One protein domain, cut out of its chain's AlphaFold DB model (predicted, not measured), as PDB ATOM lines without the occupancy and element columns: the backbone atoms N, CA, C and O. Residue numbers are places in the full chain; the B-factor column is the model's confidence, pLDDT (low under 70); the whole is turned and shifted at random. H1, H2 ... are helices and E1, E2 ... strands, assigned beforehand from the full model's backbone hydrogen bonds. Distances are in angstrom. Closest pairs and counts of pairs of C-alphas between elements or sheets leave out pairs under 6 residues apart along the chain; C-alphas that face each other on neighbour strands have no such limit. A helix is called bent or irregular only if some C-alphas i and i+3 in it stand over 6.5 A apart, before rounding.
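What this domain is: This is residues 2 to 113 of the 329 residues of the protein "Hypothetical protein" of Spumella elongata (UniProt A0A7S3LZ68). A helical hairpin of H1 and H2 makes one end of a rod, a short third helix, H3, packs beside the first part of H1, and a long loop region, residues 55 to 102, makes the other end. The short strand E1 leads straight into H1 at the end of that helix nearer the loops. The printed part has 112 residues with one named strand and three named helices, in the order E1, H1, H2, H3; it is mostly helix by its named elements, though these hold only 45 residues, under half of the printed part. The whole is loose, with a radius of gyration of the C-alphas of 17.0 A, and its C-alphas span 60 by 26 by 23 A along the three main axes.

Where its parts are: The printed part begins at Thr 2, whose C-alpha is at (-35.465, 37.350, 46.091). E1 is residues 10 to 13, from Tyr 10 to His 13, and measures 8.6 A from first to last C-alpha. H1 is residues 14 to 33, the longest helix, 28.5 A from C-alpha 14 at (-46.100, 39.290, 44.604) to C-alpha 33 at (-41.396, 67.208, 48.207). H2 is residues 42 to 54, from Phe 42 to Glu 54, 19.2 A long between its end C-alphas. It is irregular, but only just: C-alphas 44 and 47 are 6.51 A apart. Residues 55 to 102 hold no named element, and their C-alphas lie 5 to 30 A from the mean of all C-alphas. H3 is residues 103 to 110, 9.9 A from first to last C-alpha, and ends with C-alpha 110 at (-49.332, 45.739, 52.997).

How they stand to each other: E1 pairs with no named strand. Short stretches pair with it as strands do: residues 2 to 3 with residues 10 to 11 of E1, antiparallel, and residues 67 to 68 with residues 12 to 13 of E1, antiparallel. E1 and H1 meet only through their link, a tight one with 0 residues between them. H1 and H2 form a helical hairpin. They touch, with 22 pairs of C-alphas within 8 A, and run opposite ways at a shallow tilt of 22 degrees; the closest C-alphas are those of His 21 and Leu 49, 5.2 A apart. H3 touches residues 14 to 19 of H1 alone. The closest C-alphas of H1 and H3, those of Phe 15 and Gly 107, are 4.0 A apart, and the two helices run the same way at a shallow tilt of 20 degrees. H2 and H3 are apart, as are E1 and H3. E1 and H2 are apart too, but only just, with their closest C-alphas 8.4 A from each other. In the long unnamed stretch, residues 57 to 58 pair antiparallel with residues 63 to 64. In H1 and H3 every O i to N i+4 pair is within hydrogen-bond range, and in H2 6 of 9 are.

The domain as a whole: The two C-alphas farthest apart are those of Gly 35, between H1 and H2, and Asp 85, in the long unnamed stretch, at 60.5 A. The first and last printed C-alphas, of Thr 2 and Ala 113, are 23.4 A apart. The printed part has no cut. The link from H1 to H2 is short, with 8 residues, and the link from H2 to H3 is long, with 48. The mean pLDDT of the printed part is 82.5. The model's confidence is low, under 70, at 27 residues: residues 71 to 96, inside the long link, and residue 113.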
ATOM      1  N   THR A   2     -35.800  37.392  44.657       89.12
ATOM      2  CA  THR A   2     -35.465  37.350  46.091       89.12
ATOM      3  C   THR A   2     -35.914  36.008  46.664       89.12
ATOM      4  O   THR A   2     -36.368  35.156  45.905       89.12
ATOM      5  N   ILE A   3     -35.745  35.802  47.970       89.19
ATOM      6  CA  ILE A   3     -36.463  34.749  48.693       89.19
ATOM      7  C   ILE A   3     -37.870  35.271  49.044       89.19
ATOM      8  O   ILE A   3     -38.042  36.482  49.227       89.19
ATOM      9  N   ASP A   4     -38.858  34.379  49.063       89.75
ATOM     10  CA  ASP A   4     -40.250  34.636  49.447       89.75
ATOM     11  C   ASP A   4     -40.381  34.957  50.952       89.75
ATOM     12  O   ASP A   4     -39.453  34.685  51.720       89.75
ATOM     13  N   PRO A   5     -41.507  35.534  51.423       92.88
ATOM     14  CA  PRO A   5     -41.674  35.871  52.846       92.88
ATOM     15  C   PRO A   5     -41.671  34.650  53.778       92.88
ATOM     16  O   PRO A   5     -41.568  34.805  54.991       92.88
ATOM     17  N   TRP A   6     -41.773  33.444  53.220       93.12
ATOM     18  CA  TRP A   6     -41.712  32.186  53.955       93.12
ATOM     19  C   TRP A   6     -40.308  31.607  54.091       93.12
ATOM     20  O   TRP A   6     -40.162  30.577  54.742       93.12
ATOM     21  N   GLU A   7     -39.300  32.252  53.499       90.81
ATOM     22  CA  GLU A   7     -37.892  31.842  53.552       90.81
ATOM     23  C   GLU A   7     -37.598  30.504  52.842       90.81
ATOM     24  O   GLU A   7     -36.648  29.793  53.169       90.81
ATOM     25  N   MET A   8     -38.406  30.142  51.842       82.25
ATOM     26  CA  MET A   8     -38.399  28.818  51.211       82.25
ATOM     27  C   MET A   8     -38.017  28.836  49.732       82.25
ATOM     28  O   MET A   8     -37.409  27.884  49.235       82.25
ATOM     29  N   LEU A   9     -38.412  29.870  48.994       82.19
ATOM     30  CA  LEU A   9     -38.444  29.851  47.535       82.19
ATOM     31  C   LEU A   9     -37.732  31.071  46.975       82.19
ATOM     32  O   LEU A   9     -38.063  32.194  47.320       82.19
ATOM     33  N   TYR A  10     -36.792  30.850  46.055       84.81
ATOM     34  CA  TYR A  10     -36.154  31.935  45.314       84.81
ATOM     35  C   TYR A  10     -36.888  32.203  43.993       84.81
ATOM     36  O   TYR A  10     -37.012  31.305  43.153       84.81
ATOM     37  N   GLY A  11     -37.347  33.434  43.776       88.38
ATOM     38  CA  GLY A  11     -38.124  33.810  42.596       88.38
ATOM     39  C   GLY A  11     -38.504  35.290  42.553       88.38
ATOM     40  O   GLY A  11     -37.840  36.152  43.130       88.38
ATOM     41  N   GLN A  12     -39.542  35.603  41.787       91.31
ATOM     42  CA  GLN A  12     -40.255  36.879  41.849       91.31
ATOM     43  C   GLN A  12     -41.529  36.669  42.658       91.31
ATOM     44  O   GLN A  12     -42.245  35.711  42.380       91.31
ATOM     45  N   HIS A  13     -41.781  37.525  43.645       94.25
ATOM     46  CA  HIS A  13     -42.815  37.311  44.657       94.25
ATOM     47  C   HIS A  13     -43.778  38.495  44.696       94.25
ATOM     48  O   HIS A  13     -43.311  39.632  44.824       94.25
ATOM     49  N   TYR A  14     -45.085  38.238  44.606       96.69
ATOM     50  CA  TYR A  14     -46.100  39.290  44.604       96.69
ATOM     51  C   TYR A  14     -46.017  40.102  45.898       96.69
ATOM     52  O   TYR A  14     -45.983  41.335  45.843       96.69
ATOM     53  N   PHE A  15     -45.893  39.434  47.053       96.94
ATOM     54  CA  PHE A  15     -45.736  40.104  48.347       96.94
ATOM     55  C   PHE A  15     -44.573  41.105  48.337       96.94
ATOM     56  O   PHE A  15     -44.725  42.272  48.692       96.94
ATOM     57  N   VAL A  16     -43.405  40.673  47.860       95.94
ATOM     58  CA  VAL A  16     -42.198  41.509  47.845       95.94
ATOM     59  C   VAL A  16     -42.349  42.670  46.862       95.94
ATOM     60  O   VAL A  16     -42.031  43.811  47.196       95.94
ATOM     61  N   GLN A  17     -42.829  42.400  45.650       95.81
ATOM     62  CA  GLN A  17     -42.914  43.408  44.596       95.81
ATOM     63  C   GLN A  17     -43.992  44.458  44.864       95.81
ATOM     64  O   GLN A  17     -43.768  45.632  44.582       95.81
ATOM     65  N   SER A  18     -45.132  44.069  45.442       95.00
ATOM     66  CA  SER A  18     -46.211  44.999  45.802       95.00
ATOM     67  C   SER A  18     -45.758  45.997  46.876       95.00
ATOM     68  O   SER A  18     -45.973  47.204  46.739       95.00
ATOM     69  N   ILE A  19     -45.011  45.532  47.882       93.50
ATOM     70  CA  ILE A  19     -44.414  46.395  48.909       93.50
ATOM     71  C   ILE A  19     -43.294  47.265  48.319       93.50
ATOM     72  O   ILE A  19     -43.228  48.456  48.620       93.50
ATOM     73  N   GLN A  20     -42.440  46.719  47.445       94.50
ATOM     74  CA  GLN A  20     -41.417  47.504  46.738       94.50
ATOM     75  C   GLN A  20     -42.037  48.611  45.883       94.50
ATOM     76  O   GLN A  20     -41.539  49.737  45.891       94.50
ATOM     77  N   HIS A  21     -43.128  48.310  45.175       94.38
ATOM     78  CA  HIS A  21     -43.881  49.281  44.392       94.38
ATOM     79  C   HIS A  21     -44.387  50.423  45.277       94.38
ATOM     80  O   HIS A  21     -44.073  51.587  45.013       94.38
ATOM     81  N   ARG A  22     -45.087  50.096  46.375       92.50
ATOM     82  CA  ARG A  22     -45.567  51.091  47.345       92.50
ATOM     83  C   ARG A  22     -44.415  51.934  47.896       92.50
ATOM     84  O   ARG A  22     -44.498  53.160  47.885       92.50
ATOM     85  N   ALA A  23     -43.340  51.294  48.354       92.31
ATOM     86  CA  ALA A  23     -42.193  51.972  48.947       92.31
ATOM     87  C   ALA A  23     -41.504  52.920  47.956       92.31
ATOM     88  O   ALA A  23     -41.165  54.044  48.322       92.31
ATOM     89  N   MET A  24     -41.338  52.502  46.698       93.38
ATOM     90  CA  MET A  24     -40.747  53.340  45.655       93.38
ATOM     91  C   MET A  24     -41.645  54.529  45.309       93.38
ATOM     92  O   MET A  24     -41.152  55.644  45.181       93.38
ATOM     93  N   ALA A  25     -42.958  54.316  45.204       90.88
ATOM     94  CA  ALA A  25     -43.904  55.384  44.903       90.88
ATOM     95  C   ALA A  25     -43.965  56.430  46.031       90.88
ATOM     96  O   ALA A  25     -43.862  57.627  45.767       90.88
ATOM     97  N   MET A  26     -44.034  55.988  47.293       90.19
ATOM     98  CA  MET A  26     -43.964  56.883  48.455       90.19
ATOM     99  C   MET A  26     -42.606  57.588  48.547       90.19
ATOM    100  O   MET A  26     -42.545  58.791  48.793       90.19
ATOM    101  N   GLY A  27     -41.512  56.856  48.333       90.88
ATOM    102  CA  GLY A  27     -40.156  57.399  48.376       90.88
ATOM    103  C   GLY A  27     -39.906  58.448  47.294       90.88
ATOM    104  O   GLY A  27     -39.273  59.462  47.575       90.88
ATOM    105  N   ALA A  28     -40.437  58.248  46.084       91.75
ATOM    106  CA  ALA A  28     -40.368  59.221  44.997       91.75
ATOM    107  C   ALA A  28     -41.112  60.522  45.343       91.75
ATOM    108  O   ALA A  28     -40.563  61.606  45.151       91.75
ATOM    109  N   ASP A  29     -42.323  60.417  45.901       89.31
ATOM    110  CA  ASP A  29     -43.121  61.572  46.329       89.31
ATOM    111  C   ASP A  29     -42.433  62.356  47.463       89.31
ATOM    112  O   ASP A  29     -42.301  63.578  47.387       89.31
ATOM    113  N   ILE A  30     -41.905  61.659  48.476       91.00
ATOM    114  CA  ILE A  30     -41.135  62.284  49.565       91.00
ATOM    115  C   ILE A  30     -39.891  62.984  49.013       91.00
ATOM    116  O   ILE A  30     -39.644  64.146  49.328       91.00
ATOM    117  N   ALA A  31     -39.120  62.309  48.161       93.38
ATOM    118  CA  ALA A  31     -37.888  62.858  47.605       93.38
ATOM    119  C   ALA A  31     -38.143  64.123  46.768       93.38
ATOM    120  O   ALA A  31     -37.361  65.077  46.833       93.38
ATOM    121  N   GLN A  32     -39.255  64.159  46.029       91.00
ATOM    122  CA  GLN A  32     -39.688  65.338  45.283       91.00
ATOM    123  C   GLN A  32     -40.099  66.485  46.216       91.00
ATOM    124  O   GLN A  32     -39.656  67.617  46.015       91.00
ATOM    125  N   LYS A  33     -40.919  66.205  47.237       91.19
ATOM    126  CA  LYS A  33     -41.396  67.208  48.207       91.19
ATOM    127  C   LYS A  33     -40.256  67.836  49.007       91.19
ATOM    128  O   LYS A  33     -40.247  69.048  49.202       91.19
ATOM    129  N   GLU A  34     -39.282  67.028  49.409       95.69
ATOM    130  CA  GLU A  34     -38.130  67.454  50.211       95.69
ATOM    131  C   GLU A  34     -36.961  67.998  49.364       95.69
ATOM    132  O   GLU A  34     -35.946  68.437  49.906       95.69
ATOM    133  N   GLY A  35     -37.064  67.969  48.030       95.75
ATOM    134  CA  GLY A  35     -36.030  68.491  47.132       95.75
ATOM    135  C   GLY A  35     -34.704  67.723  47.191       95.75
ATOM    136  O   GLY A  35     -33.627  68.325  47.107       95.75
ATOM    137  N   TRP A  36     -34.759  66.397  47.359       96.88
ATOM    138  CA  TRP A  36     -33.569  65.544  47.369       96.88
ATOM    139  C   TRP A  36     -32.846  65.590  46.015       96.88
ATOM    140  O   TRP A  36     -33.459  65.727  44.959       96.88
ATOM    141  N   LYS A  37     -31.514  65.469  46.035       96.69
ATOM    142  CA  LYS A  37     -30.671  65.489  44.825       96.69
ATOM    143  C   LYS A  37     -30.224  64.076  44.456       96.69
ATOM    144  O   LYS A  37     -29.945  63.276  45.342       96.69
ATOM    145  N   GLY A  38     -30.081  63.796  43.158       94.44
ATOM    146  CA  GLY A  38     -29.593  62.499  42.663       94.44
ATOM    147  C   GLY A  38     -30.634  61.375  42.695       94.44
ATOM    148  O   GLY A  38     -30.265  60.206  42.703       94.44
ATOM    149  N   VAL A  39     -31.919  61.733  42.719       94.81
ATOM    150  CA  VAL A  39     -33.074  60.823  42.849       94.81
ATOM    151  C   VAL A  39     -34.012  60.891  41.640       94.81
ATOM    152  O   VAL A  39     -35.127  60.379  41.679       94.81
ATOM    153  N   ASP A  40     -33.560  61.502  40.540       93.25
ATOM    154  CA  ASP A  40     -34.360  61.725  39.326       93.25
ATOM    155  C   ASP A  40     -34.856  60.412  38.692       93.25
ATOM    156  O   ASP A  40     -35.804  60.399  37.909       93.25
ATOM    157  N   ASN A  41     -34.230  59.285  39.042       93.00
ATOM    158  CA  ASN A  41     -34.626  57.956  38.599       93.00
ATOM    159  C   ASN A  41     -35.725  57.306  39.457       93.00
ATOM    160  O   ASN A  41     -36.311  56.332  38.996       93.00
ATOM    161  N   PHE A  42     -36.030  57.795  40.666       93.25
ATOM    162  CA  PHE A  42     -37.038  57.174  41.541       93.25
ATOM    163  C   PHE A  42     -38.414  57.063  40.860       93.25
ATOM    164  O   PHE A  42     -38.950  55.953  40.809       93.25
ATOM    165  N   PRO A  43     -38.956  58.129  40.231       90.19
ATOM    166  CA  PRO A  43     -40.230  58.034  39.519       90.19
ATOM    167  C   PRO A  43     -40.202  57.057  38.333       90.19
ATOM    168  O   PRO A  43     -41.244  56.533  37.955       90.19
ATOM    169  N   LEU A  44     -39.026  56.783  37.753       91.56
ATOM    170  CA  LEU A  44     -38.879  55.856  36.624       91.56
ATOM    171  C   LEU A  44     -39.030  54.389  37.051       91.56
ATOM    172  O   LEU A  44     -39.420  53.550  36.240       91.56
ATOM    173  N   TRP A  45     -38.750  54.068  38.318       92.88
ATOM    174  CA  TRP A  45     -38.863  52.705  38.843       92.88
ATOM    175  C   TRP A  45     -40.291  52.318  39.231       92.88
ATOM    176  O   TRP A  45     -40.617  51.133  39.210       92.88
ATOM    177  N   VAL A  46     -41.153  53.291  39.538       92.25
ATOM    178  CA  VAL A  46     -42.561  53.060  39.901       92.25
ATOM    179  C   VAL A  46     -43.322  52.279  38.815       92.25
ATOM    180  O   VAL A  46     -43.804  51.189  39.121       92.25
ATOM    181  N   PRO A  47     -43.379  52.720  37.538       93.31
ATOM    182  CA  PRO A  47     -44.099  51.974  36.502       93.31
ATOM    183  C   PRO A  47     -43.465  50.611  36.197       93.31
ATOM    184  O   PRO A  47     -44.179  49.665  35.874       93.31
ATOM    185  N   MET A  48     -42.140  50.472  36.336       94.19
ATOM    186  CA  MET A  48     -41.474  49.174  36.193       94.19
ATOM    187  C   MET A  48     -41.936  48.194  37.281       94.19
ATOM    188  O   MET A  48     -42.266  47.053  36.974       94.19
ATOM    189  N   LEU A  49     -41.966  48.630  38.543       94.00
ATOM    190  CA  LEU A  49     -42.429  47.803  39.657       94.00
ATOM    191  C   LEU A  49     -43.922  47.484  39.529       94.00
ATOM    192  O   LEU A  49     -44.293  46.335  39.735       94.00
ATOM    193  N   SER A  50     -44.749  48.445  39.104       94.56
ATOM    194  CA  SER A  50     -46.166  48.202  38.796       94.56
ATOM    195  C   SER A  50     -46.323  47.089  37.760       94.56
ATOM    196  O   SER A  50     -47.077  46.146  37.977       94.56
ATOM    197  N   HIS A  51     -45.550  47.146  36.670       94.94
ATOM    198  CA  HIS A  51     -45.582  46.116  35.635       94.94
ATOM    199  C   HIS A  51     -45.170  44.736  36.162       94.94
ATOM    200  O   HIS A  51     -45.768  43.732  35.787       94.94
ATOM    201  N   LEU A  52     -44.169  44.667  37.043       94.50
ATOM    202  CA  LEU A  52     -43.762  43.404  37.665       94.50
ATOM    203  C   LEU A  52     -44.878  42.824  38.545       94.50
ATOM    204  O   LEU A  52     -45.187  41.644  38.415       94.50
ATOM    205  N   VAL A  53     -45.542  43.655  39.355       96.25
ATOM    206  CA  VAL A  53     -46.689  43.223  40.170       96.25
ATOM    207  C   VAL A  53     -47.826  42.701  39.282       96.25
ATOM    208  O   VAL A  53     -48.399  41.652  39.567       96.25
ATOM    209  N   GLU A  54     -48.118  43.372  38.165       96.50
ATOM    210  CA  GLU A  54     -49.166  42.956  37.223       96.50
ATOM    211  C   GLU A  54     -48.909  41.581  36.582       96.50
ATOM    212  O   GLU A  54     -49.863  40.858  36.282       96.50
ATOM    213  N   GLN A  55     -47.642  41.180  36.417       95.31
ATOM    214  CA  GLN A  55     -47.267  39.869  35.865       95.31
ATOM    215  C   GLN A  55     -47.649  38.690  36.772       95.31
ATOM    216  O   GLN A  55     -47.589  37.541  36.334       95.31
ATOM    217  N   HIS A  56     -48.050  38.944  38.018       95.38
ATOM    218  CA  HIS A  56     -48.535  37.905  38.923       95.38
ATOM    219  C   HIS A  56     -49.956  37.428  38.608       95.38
ATOM    220  O   HIS A  56     -50.335  36.344  39.047       95.38
ATOM    221  N   TRP A  57     -50.734  38.169  37.813       95.44
ATOM    222  CA  TRP A  57     -52.025  37.676  37.336       95.44
ATOM    223  C   TRP A  57     -51.847  36.587  36.275       95.44
ATOM    224  O   TRP A  57     -51.346  36.837  35.176       95.44
ATOM    225  N   ASN A  58     -52.339  35.386  36.570       91.75
ATOM    226  CA  ASN A  58     -52.364  34.275  35.635       91.75
ATOM    227  C   ASN A  58     -53.767  34.123  35.035       91.75
ATOM    228  O   ASN A  58     -54.680  33.579  35.650       91.75
ATOM    229  N   ALA A  59     -53.940  34.579  33.793       91.06
ATOM    230  CA  ALA A  59     -55.231  34.524  33.105       91.06
ATOM    231  C   ALA A  59     -55.723  33.093  32.811       91.06
ATOM    232  O   ALA A  59     -56.919  32.897  32.613       91.06
ATOM    233  N   THR A  60     -54.824  32.101  32.773       87.06
ATOM    234  CA  THR A  60     -55.183  30.699  32.507       87.06
ATOM    235  C   THR A  60     -55.829  30.056  33.727       87.06
ATOM    236  O   THR A  60     -56.820  29.343  33.598       87.06
ATOM    237  N   SER A  61     -55.265  30.291  34.909       85.50
ATOM    238  CA  SER A  61     -55.786  29.752  36.166       85.50
ATOM    239  C   SER A  61     -56.763  30.688  36.872       85.50
ATOM    240  O   SER A  61     -57.473  30.245  37.772       85.50
ATOM    241  N   GLY A  62     -56.834  31.954  36.453       92.25
ATOM    242  CA  GLY A  62     -57.768  32.943  36.982       92.25
ATOM    243  C   GLY A  62     -57.416  33.429  38.386       92.25
ATOM    244  O   GLY A  62     -58.316  33.812  39.128       92.25
ATOM    245  N   VAL A  63     -56.136  33.396  38.765       93.94
ATOM    246  CA  VAL A  63     -55.668  33.799  40.098       93.94
ATOM    247  C   VAL A  63     -54.388  34.625  40.021       93.94
ATOM    248  O   VAL A  63     -53.671  34.619  39.018       93.94
ATOM    249  N   ILE A  64     -54.099  35.348  41.097       96.12
ATOM    250  CA  ILE A  64     -52.817  36.012  41.312       96.12
ATOM    251  C   ILE A  64     -51.891  34.992  41.976       96.12
ATOM    252  O   ILE A  64     -52.159  34.532  43.085       96.12
ATOM    253  N   GLY A  65     -50.829  34.603  41.276       93.69
ATOM    254  CA  GLY A  65     -49.847  33.653  41.781       93.69
ATOM    255  C   GLY A  65     -48.785  34.345  42.626       93.69
ATOM    256  O   GLY A  65     -48.242  35.363  42.206       93.69
ATOM    257  N   GLU A  66     -48.421  33.789  43.783       93.62
ATOM    258  CA  GLU A  66     -47.418  34.428  44.647       93.62
ATOM    259  C   GLU A  66     -46.032  34.432  44.021       93.62
ATOM    260  O   GLU A  66     -45.352  35.445  44.057       93.62
ATOM    261  N   THR A  67     -45.587  33.310  43.448       89.50
ATOM    262  CA  THR A  67     -44.211  33.177  42.954       89.50
ATOM    263  C   THR A  67     -44.139  32.884  41.464       89.50
ATOM    264  O   THR A  67     -44.545  31.806  41.029       89.50
ATOM    265  N   ASN A  68     -43.442  33.754  40.736       86.31
ATOM    266  CA  ASN A  68     -43.094  33.613  39.325       86.31
ATOM    267  C   ASN A  68     -41.568  33.520  39.112       86.31
ATOM    268  O   ASN A  68     -40.777  33.666  40.047       86.31
ATOM    269  N   ALA A  69     -41.148  33.258  37.865       75.62
ATOM    270  CA  ALA A  69     -39.758  33.361  37.388       75.62
ATOM    271  C   ALA A  69     -38.688  32.703  38.295       75.62
ATOM    272  O   ALA A  69     -37.719  33.342  38.724       75.62
ATOM    273  N   ARG A  70     -38.848  31.406  38.585       71.00
ATOM    274  CA  ARG A  70     -37.873  30.623  39.363       71.00
ATOM    275  C   ARG A  70     -36.681  30.195  38.499       71.00
ATOM    276  O   ARG A  70     -36.898  29.723  37.381       71.00
ATOM    277  N   PRO A  71     -35.432  30.291  38.987       59.09
ATOM    278  CA  PRO A  71     -34.307  29.666  38.307       59.09
ATOM    279  C   PRO A  71     -34.448  28.139  38.350       59.09
ATOM    280  O   PRO A  71     -34.859  27.572  39.358       59.09
ATOM    281  N   TYR A  72     -34.046  27.472  37.267       54.34
ATOM    282  CA  TYR A  72     -34.110  26.014  37.055       54.34
ATOM    283  C   TYR A  72     -33.336  25.153  38.083       54.34
ATOM    284  O   TYR A  72     -33.288  23.928  37.962       54.34
ATOM    285  N   PHE A  73     -32.686  25.759  39.082       42.56
ATOM    286  CA  PHE A  73     -31.867  25.043  40.053       42.56
ATOM    287  C   PHE A  73     -32.750  24.355  41.102       42.56
ATOM    288  O   PHE A  73     -33.218  24.984  42.046       42.56
ATOM    289  N   LYS A  74     -32.888  23.034  40.926       46.16
ATOM    290  CA  LYS A  74     -33.698  22.061  41.683       46.16
ATOM    291  C   LYS A  74     -35.178  22.059  41.280       46.16
ATOM    292  O   LYS A  74     -35.976  22.857  41.756       46.16
ATOM    293  N   LEU A  75     -35.524  21.086  40.432       51.28
ATOM    294  CA  LEU A  75     -36.881  20.616  40.135       51.28
ATOM    295  C   LEU A  75     -37.547  20.101  41.428       51.28
ATOM    296  O   LEU A  75     -37.634  18.902  41.655       51.28
ATOM    297  N   GLN A  76     -37.935  20.994  42.336       53.41
ATOM    298  CA  GLN A  76     -38.963  20.682  43.323       53.41
ATOM    299  C   GLN A  76     -40.280  21.169  42.748       53.41
ATOM    300  O   GLN A  76     -40.539  22.374  42.670       53.41
ATOM    301  N   GLY A  77     -41.070  20.213  42.290       54.25
ATOM    302  CA  GLY A  77     -42.361  20.469  41.701       54.25
ATOM    303  C   GLY A  77     -43.379  21.009  42.702       54.25
ATOM    304  O   GLY A  77     -43.121  21.082  43.907       54.25
ATOM    305  N   PRO A  78     -44.533  21.468  42.206       57.03
ATOM    306  CA  PRO A  78     -45.621  21.943  43.035       57.03
ATOM    307  C   PRO A  78     -46.132  20.846  43.988       57.03
ATOM    308  O   PRO A  78     -46.631  19.816  43.551       57.03
ATOM    309  N   LYS A  79     -46.056  21.093  45.302       61.88
ATOM    310  CA  LYS A  79     -46.424  20.132  46.371       61.88
ATOM    311  C   LYS A  79     -47.911  20.146  46.772       61.88
ATOM    312  O   LYS A  79     -48.404  19.258  47.452       61.88
ATOM    313  N   CYS A  80     -48.628  21.143  46.287       64.00
ATOM    314  CA  CYS A  80     -50.081  21.371  46.310       64.00
ATOM    315  C   CYS A  80     -50.965  20.264  45.696       64.00
ATOM    316  O   CYS A  80     -52.154  20.246  45.997       64.00
ATOM    317  N   LEU A  81     -50.441  19.389  44.820       52.81
ATOM    318  CA  LEU A  81     -51.231  18.373  44.094       52.81
ATOM    319  C   LEU A  81     -50.827  16.918  44.379       52.81
ATOM    320  O   LEU A  81     -51.446  16.017  43.820       52.81
ATOM    321  N   SER A  82     -49.809  16.644  45.201       52.38
ATOM    322  CA  SER A  82     -49.286  15.277  45.277       52.38
ATOM    323  C   SER A  82     -50.238  14.337  46.037       52.38
ATOM    324  O   SER A  82     -50.242  14.296  47.272       52.38
ATOM    325  N   SER A  83     -50.977  13.502  45.295       47.97
ATOM    326  CA  SER A  83     -51.090  12.084  45.650       47.97
ATOM    327  C   SER A  83     -49.670  11.541  45.833       47.97
ATOM    328  O   SER A  83     -48.719  12.068  45.266       47.97
ATOM    329  N   SER A  84     -49.486  10.519  46.652       45.81
ATOM    330  CA  SER A  84     -48.197   9.886  46.971       45.81
ATOM    331  C   SER A  84     -47.412   9.292  45.778       45.81
ATOM    332  O   SER A  84     -46.575   8.418  45.988       45.81
ATOM    333  N   ASP A  85     -47.682   9.711  44.544       45.81
ATOM    334  CA  ASP A  85     -47.124   9.160  43.318       45.81
ATOM    335  C   ASP A  85     -45.684   9.648  43.090       45.81
ATOM    336  O   ASP A  85     -45.376  10.847  43.127       45.81
ATOM    337  N   GLU A  86     -44.783   8.701  42.822       39.84
ATOM    338  CA  GLU A  86     -43.430   8.985  42.346       39.84
ATOM    339  C   GLU A  86     -43.495   9.816  41.048       39.84
ATOM    340  O   GLU A  86     -44.171   9.444  40.092       39.84
ATOM    341  N   GLY A  87     -42.808  10.966  41.016       44.97
ATOM    342  CA  GLY A  87     -42.753  11.871  39.854       44.97
ATOM    343  C   GLY A  87     -43.639  13.125  39.935       44.97
ATOM    344  O   GLY A  87     -43.410  14.072  39.182       44.97
ATOM    345  N   ALA A  88     -44.571  13.224  40.894       47.69
ATOM    346  CA  ALA A  88     -45.382  14.441  41.092       47.69
ATOM    347  C   ALA A  88     -44.527  15.693  41.415       47.69
ATOM    348  O   ALA A  88     -44.904  16.824  41.112       47.69
ATOM    349  N   ASN A  89     -43.327  15.474  41.965       47.69
ATOM    350  CA  ASN A  89     -42.343  16.500  42.307       47.69
ATOM    351  C   ASN A  89     -41.444  16.941  41.134       47.69
ATOM    352  O   ASN A  89     -40.523  17.717  41.369       47.69
ATOM    353  N   GLU A  90     -41.663  16.482  39.899       47.97
ATOM    354  CA  GLU A  90     -40.817  16.861  38.749       47.97
ATOM    355  C   GLU A  90     -41.461  17.898  37.814       47.97
ATOM    356  O   GLU A  90     -40.770  18.512  36.998       47.97
ATOM    357  N   SER A  91     -42.768  18.150  37.939       50.34
ATOM    358  CA  SER A  91     -43.445  19.198  37.164       50.34
ATOM    359  C   SER A  91     -42.994  20.584  37.627       50.34
ATOM    360  O   SER A  91     -42.949  20.839  38.818       50.34
ATOM    361  N   THR A  92     -42.696  21.522  36.729       53.09
ATOM    362  CA  THR A  92     -42.504  22.946  37.085       53.09
ATOM    363  C   THR A  92     -43.783  23.768  36.921       53.09
ATOM    364  O   THR A  92     -43.816  24.949  37.274       53.09
ATOM    365  N   VAL A  93     -44.847  23.154  36.395       54.16
ATOM    366  CA  VAL A  93     -46.099  23.827  36.051       54.16
ATOM    367  C   VAL A  93     -46.952  23.981  37.306       54.16
ATOM    368  O   VAL A  93     -47.481  23.004  37.833       54.16
ATOM    369  N   ARG A  94     -47.096  25.220  37.782       59.81
ATOM    370  CA  ARG A  94     -48.021  25.578  38.862       59.81
ATOM    371  C   ARG A  94     -49.361  25.985  38.259       59.81
ATOM    372  O   ARG A  94     -49.553  27.141  37.914       59.81
ATOM    373  N   THR A  95     -50.276  25.036  38.112       63.34
ATOM    374  CA  THR A  95     -51.701  25.355  37.957       63.34
ATOM    375  C   THR A  95     -52.326  25.508  39.336       63.34
ATOM    376  O   THR A  95     -51.887  24.839  40.269       63.34
ATOM    377  N   SER A  96     -53.367  26.329  39.480       63.69
ATOM    378  CA  SER A  96     -54.249  26.295  40.655       63.69
ATOM    379  C   SER A  96     -54.494  24.844  41.128       63.69
ATOM    380  O   SER A  96     -54.780  23.980  40.290       63.69
ATOM    381  N   PRO A  97     -54.294  24.529  42.425       73.88
ATOM    382  CA  PRO A  97     -54.127  25.440  43.567       73.88
ATOM    383  C   PRO A  97     -52.668  25.833  43.900       73.88
ATOM    384  O   PRO A  97     -52.397  26.411  44.943       73.88
ATOM    385  N   CYS A  98     -51.698  25.518  43.046       76.06
ATOM    386  CA  CYS A  98     -50.266  25.554  43.371       76.06
ATOM    387  C   CYS A  98     -49.580  26.915  43.388       76.06
ATOM    388  O   CYS A  98     -48.446  27.050  43.858       76.06
ATOM    389  N   GLU A  99     -50.212  27.898  42.770       83.00
ATOM    390  CA  GLU A  99     -49.750  29.283  42.757       83.00
ATOM    391  C   GLU A  99     -50.403  30.118  43.867       83.00
ATOM    392  O   GLU A  99     -49.968  31.240  44.106       83.00
ATOM    393  N   LEU A 100     -51.402  29.549  44.555       91.56
ATOM    394  CA  LEU A 100     -52.100  30.184  45.662       91.56
ATOM    395  C   LEU A 100     -51.184  30.256  46.884       91.56
ATOM    396  O   LEU A 100     -50.641  29.243  47.321       91.56
ATOM    397  N   ASP A 101     -51.072  31.446  47.458       95.38
ATOM    398  CA  ASP A 101     -50.425  31.688  48.743       95.38
ATOM    399  C   ASP A 101     -51.126  32.845  49.463       95.38
ATOM    400  O   ASP A 101     -51.500  33.836  48.831       95.38
ATOM    401  N   VAL A 102     -51.300  32.753  50.781       97.88
ATOM    402  CA  VAL A 102     -51.859  33.841  51.593       97.88
ATOM    403  C   VAL A 102     -50.969  35.085  51.560       97.88
ATOM    404  O   VAL A 102     -51.473  36.190  51.753       97.88
ATOM    405  N   ALA A 103     -49.677  34.939  51.239       97.81
ATOM    406  CA  ALA A 103     -48.770  36.052  50.974       97.81
ATOM    407  C   ALA A 103     -49.312  37.019  49.905       97.81
ATOM    408  O   ALA A 103     -49.053  38.218  49.991       97.81
ATOM    409  N   VAL A 104     -50.159  36.549  48.982       98.00
ATOM    410  CA  VAL A 104     -50.848  37.413  48.017       98.00
ATOM    411  C   VAL A 104     -51.816  38.373  48.714       98.00
ATOM    412  O   VAL A 104     -51.820  39.570  48.434       98.00
ATOM    413  N   LEU A 105     -52.597  37.883  49.681       98.38
ATOM    414  CA  LEU A 105     -53.503  38.736  50.457       98.38
ATOM    415  C   LEU A 105     -52.711  39.691  51.354       98.38
ATOM    416  O   LEU A 105     -52.984  40.890  51.370       98.38
ATOM    417  N   LEU A 106     -51.690  39.175  52.046       98.25
ATOM    418  CA  LEU A 106     -50.833  39.974  52.928       98.25
ATOM    419  C   LEU A 106     -50.090  41.073  52.160       98.25
ATOM    420  O   LEU A 106     -49.946  42.184  52.664       98.25
ATOM    421  N   GLY A 107     -49.644  40.785  50.935       96.81
ATOM    422  CA  GLY A 107     -48.979  41.739  50.054       96.81
ATOM    423  C   GLY A 107     -49.927  42.845  49.613       96.81
ATOM    424  O   GLY A 107     -49.583  44.018  49.713       96.81
ATOM    425  N   SER A 108     -51.153  42.481  49.223       96.44
ATOM    426  CA  SER A 108     -52.204  43.433  48.849       96.44
ATOM    427  C   SER A 108     -52.521  44.389  49.996       96.44
ATOM    428  O   SER A 108     -52.489  45.604  49.814       96.44
ATOM    429  N   LEU A 109     -52.730  43.846  51.200       95.81
ATOM    430  CA  LEU A 109     -52.972  44.614  52.424       95.81
ATOM    431  C   LEU A 109     -51.786  45.531  52.760       95.81
ATOM    432  O   LEU A 109     -51.961  46.736  52.951       95.81
ATOM    433  N   SER A 110     -50.567  44.992  52.725       92.94
ATOM    434  CA  SER A 110     -49.332  45.739  52.997       92.94
ATOM    435  C   SER A 110     -49.020  46.797  51.935       92.94
ATOM    436  O   SER A 110     -48.291  47.751  52.210       92.94
ATOM    437  N   ALA A 111     -49.550  46.667  50.720       92.00
ATOM    438  CA  ALA A 111     -49.342  47.607  49.623       92.00
ATOM    439  C   ALA A 111     -50.408  48.715  49.542       92.00
ATOM    440  O   ALA A 111     -50.248  49.628  48.730       92.00
ATOM    441  N   ARG A 112     -51.439  48.695  50.403       86.56
ATOM    442  CA  ARG A 112     -52.493  49.723  50.438       86.56
ATOM    443  C   ARG A 112     -51.922  51.128  50.633       86.56
ATOM    444  O   ARG A 112     -51.111  51.396  51.527       86.56
ATOM    445  N   ALA A 113     -52.384  52.057  49.811       65.25
ATOM    446  CA  ALA A 113     -51.981  53.447  49.787       65.25
ATOM    447  C   ALA A 113     -52.770  54.250  50.836       65.25
ATOM    448  O   ALA A 113     -53.725  54.952  50.537       65.25
TER     449      ALA A 113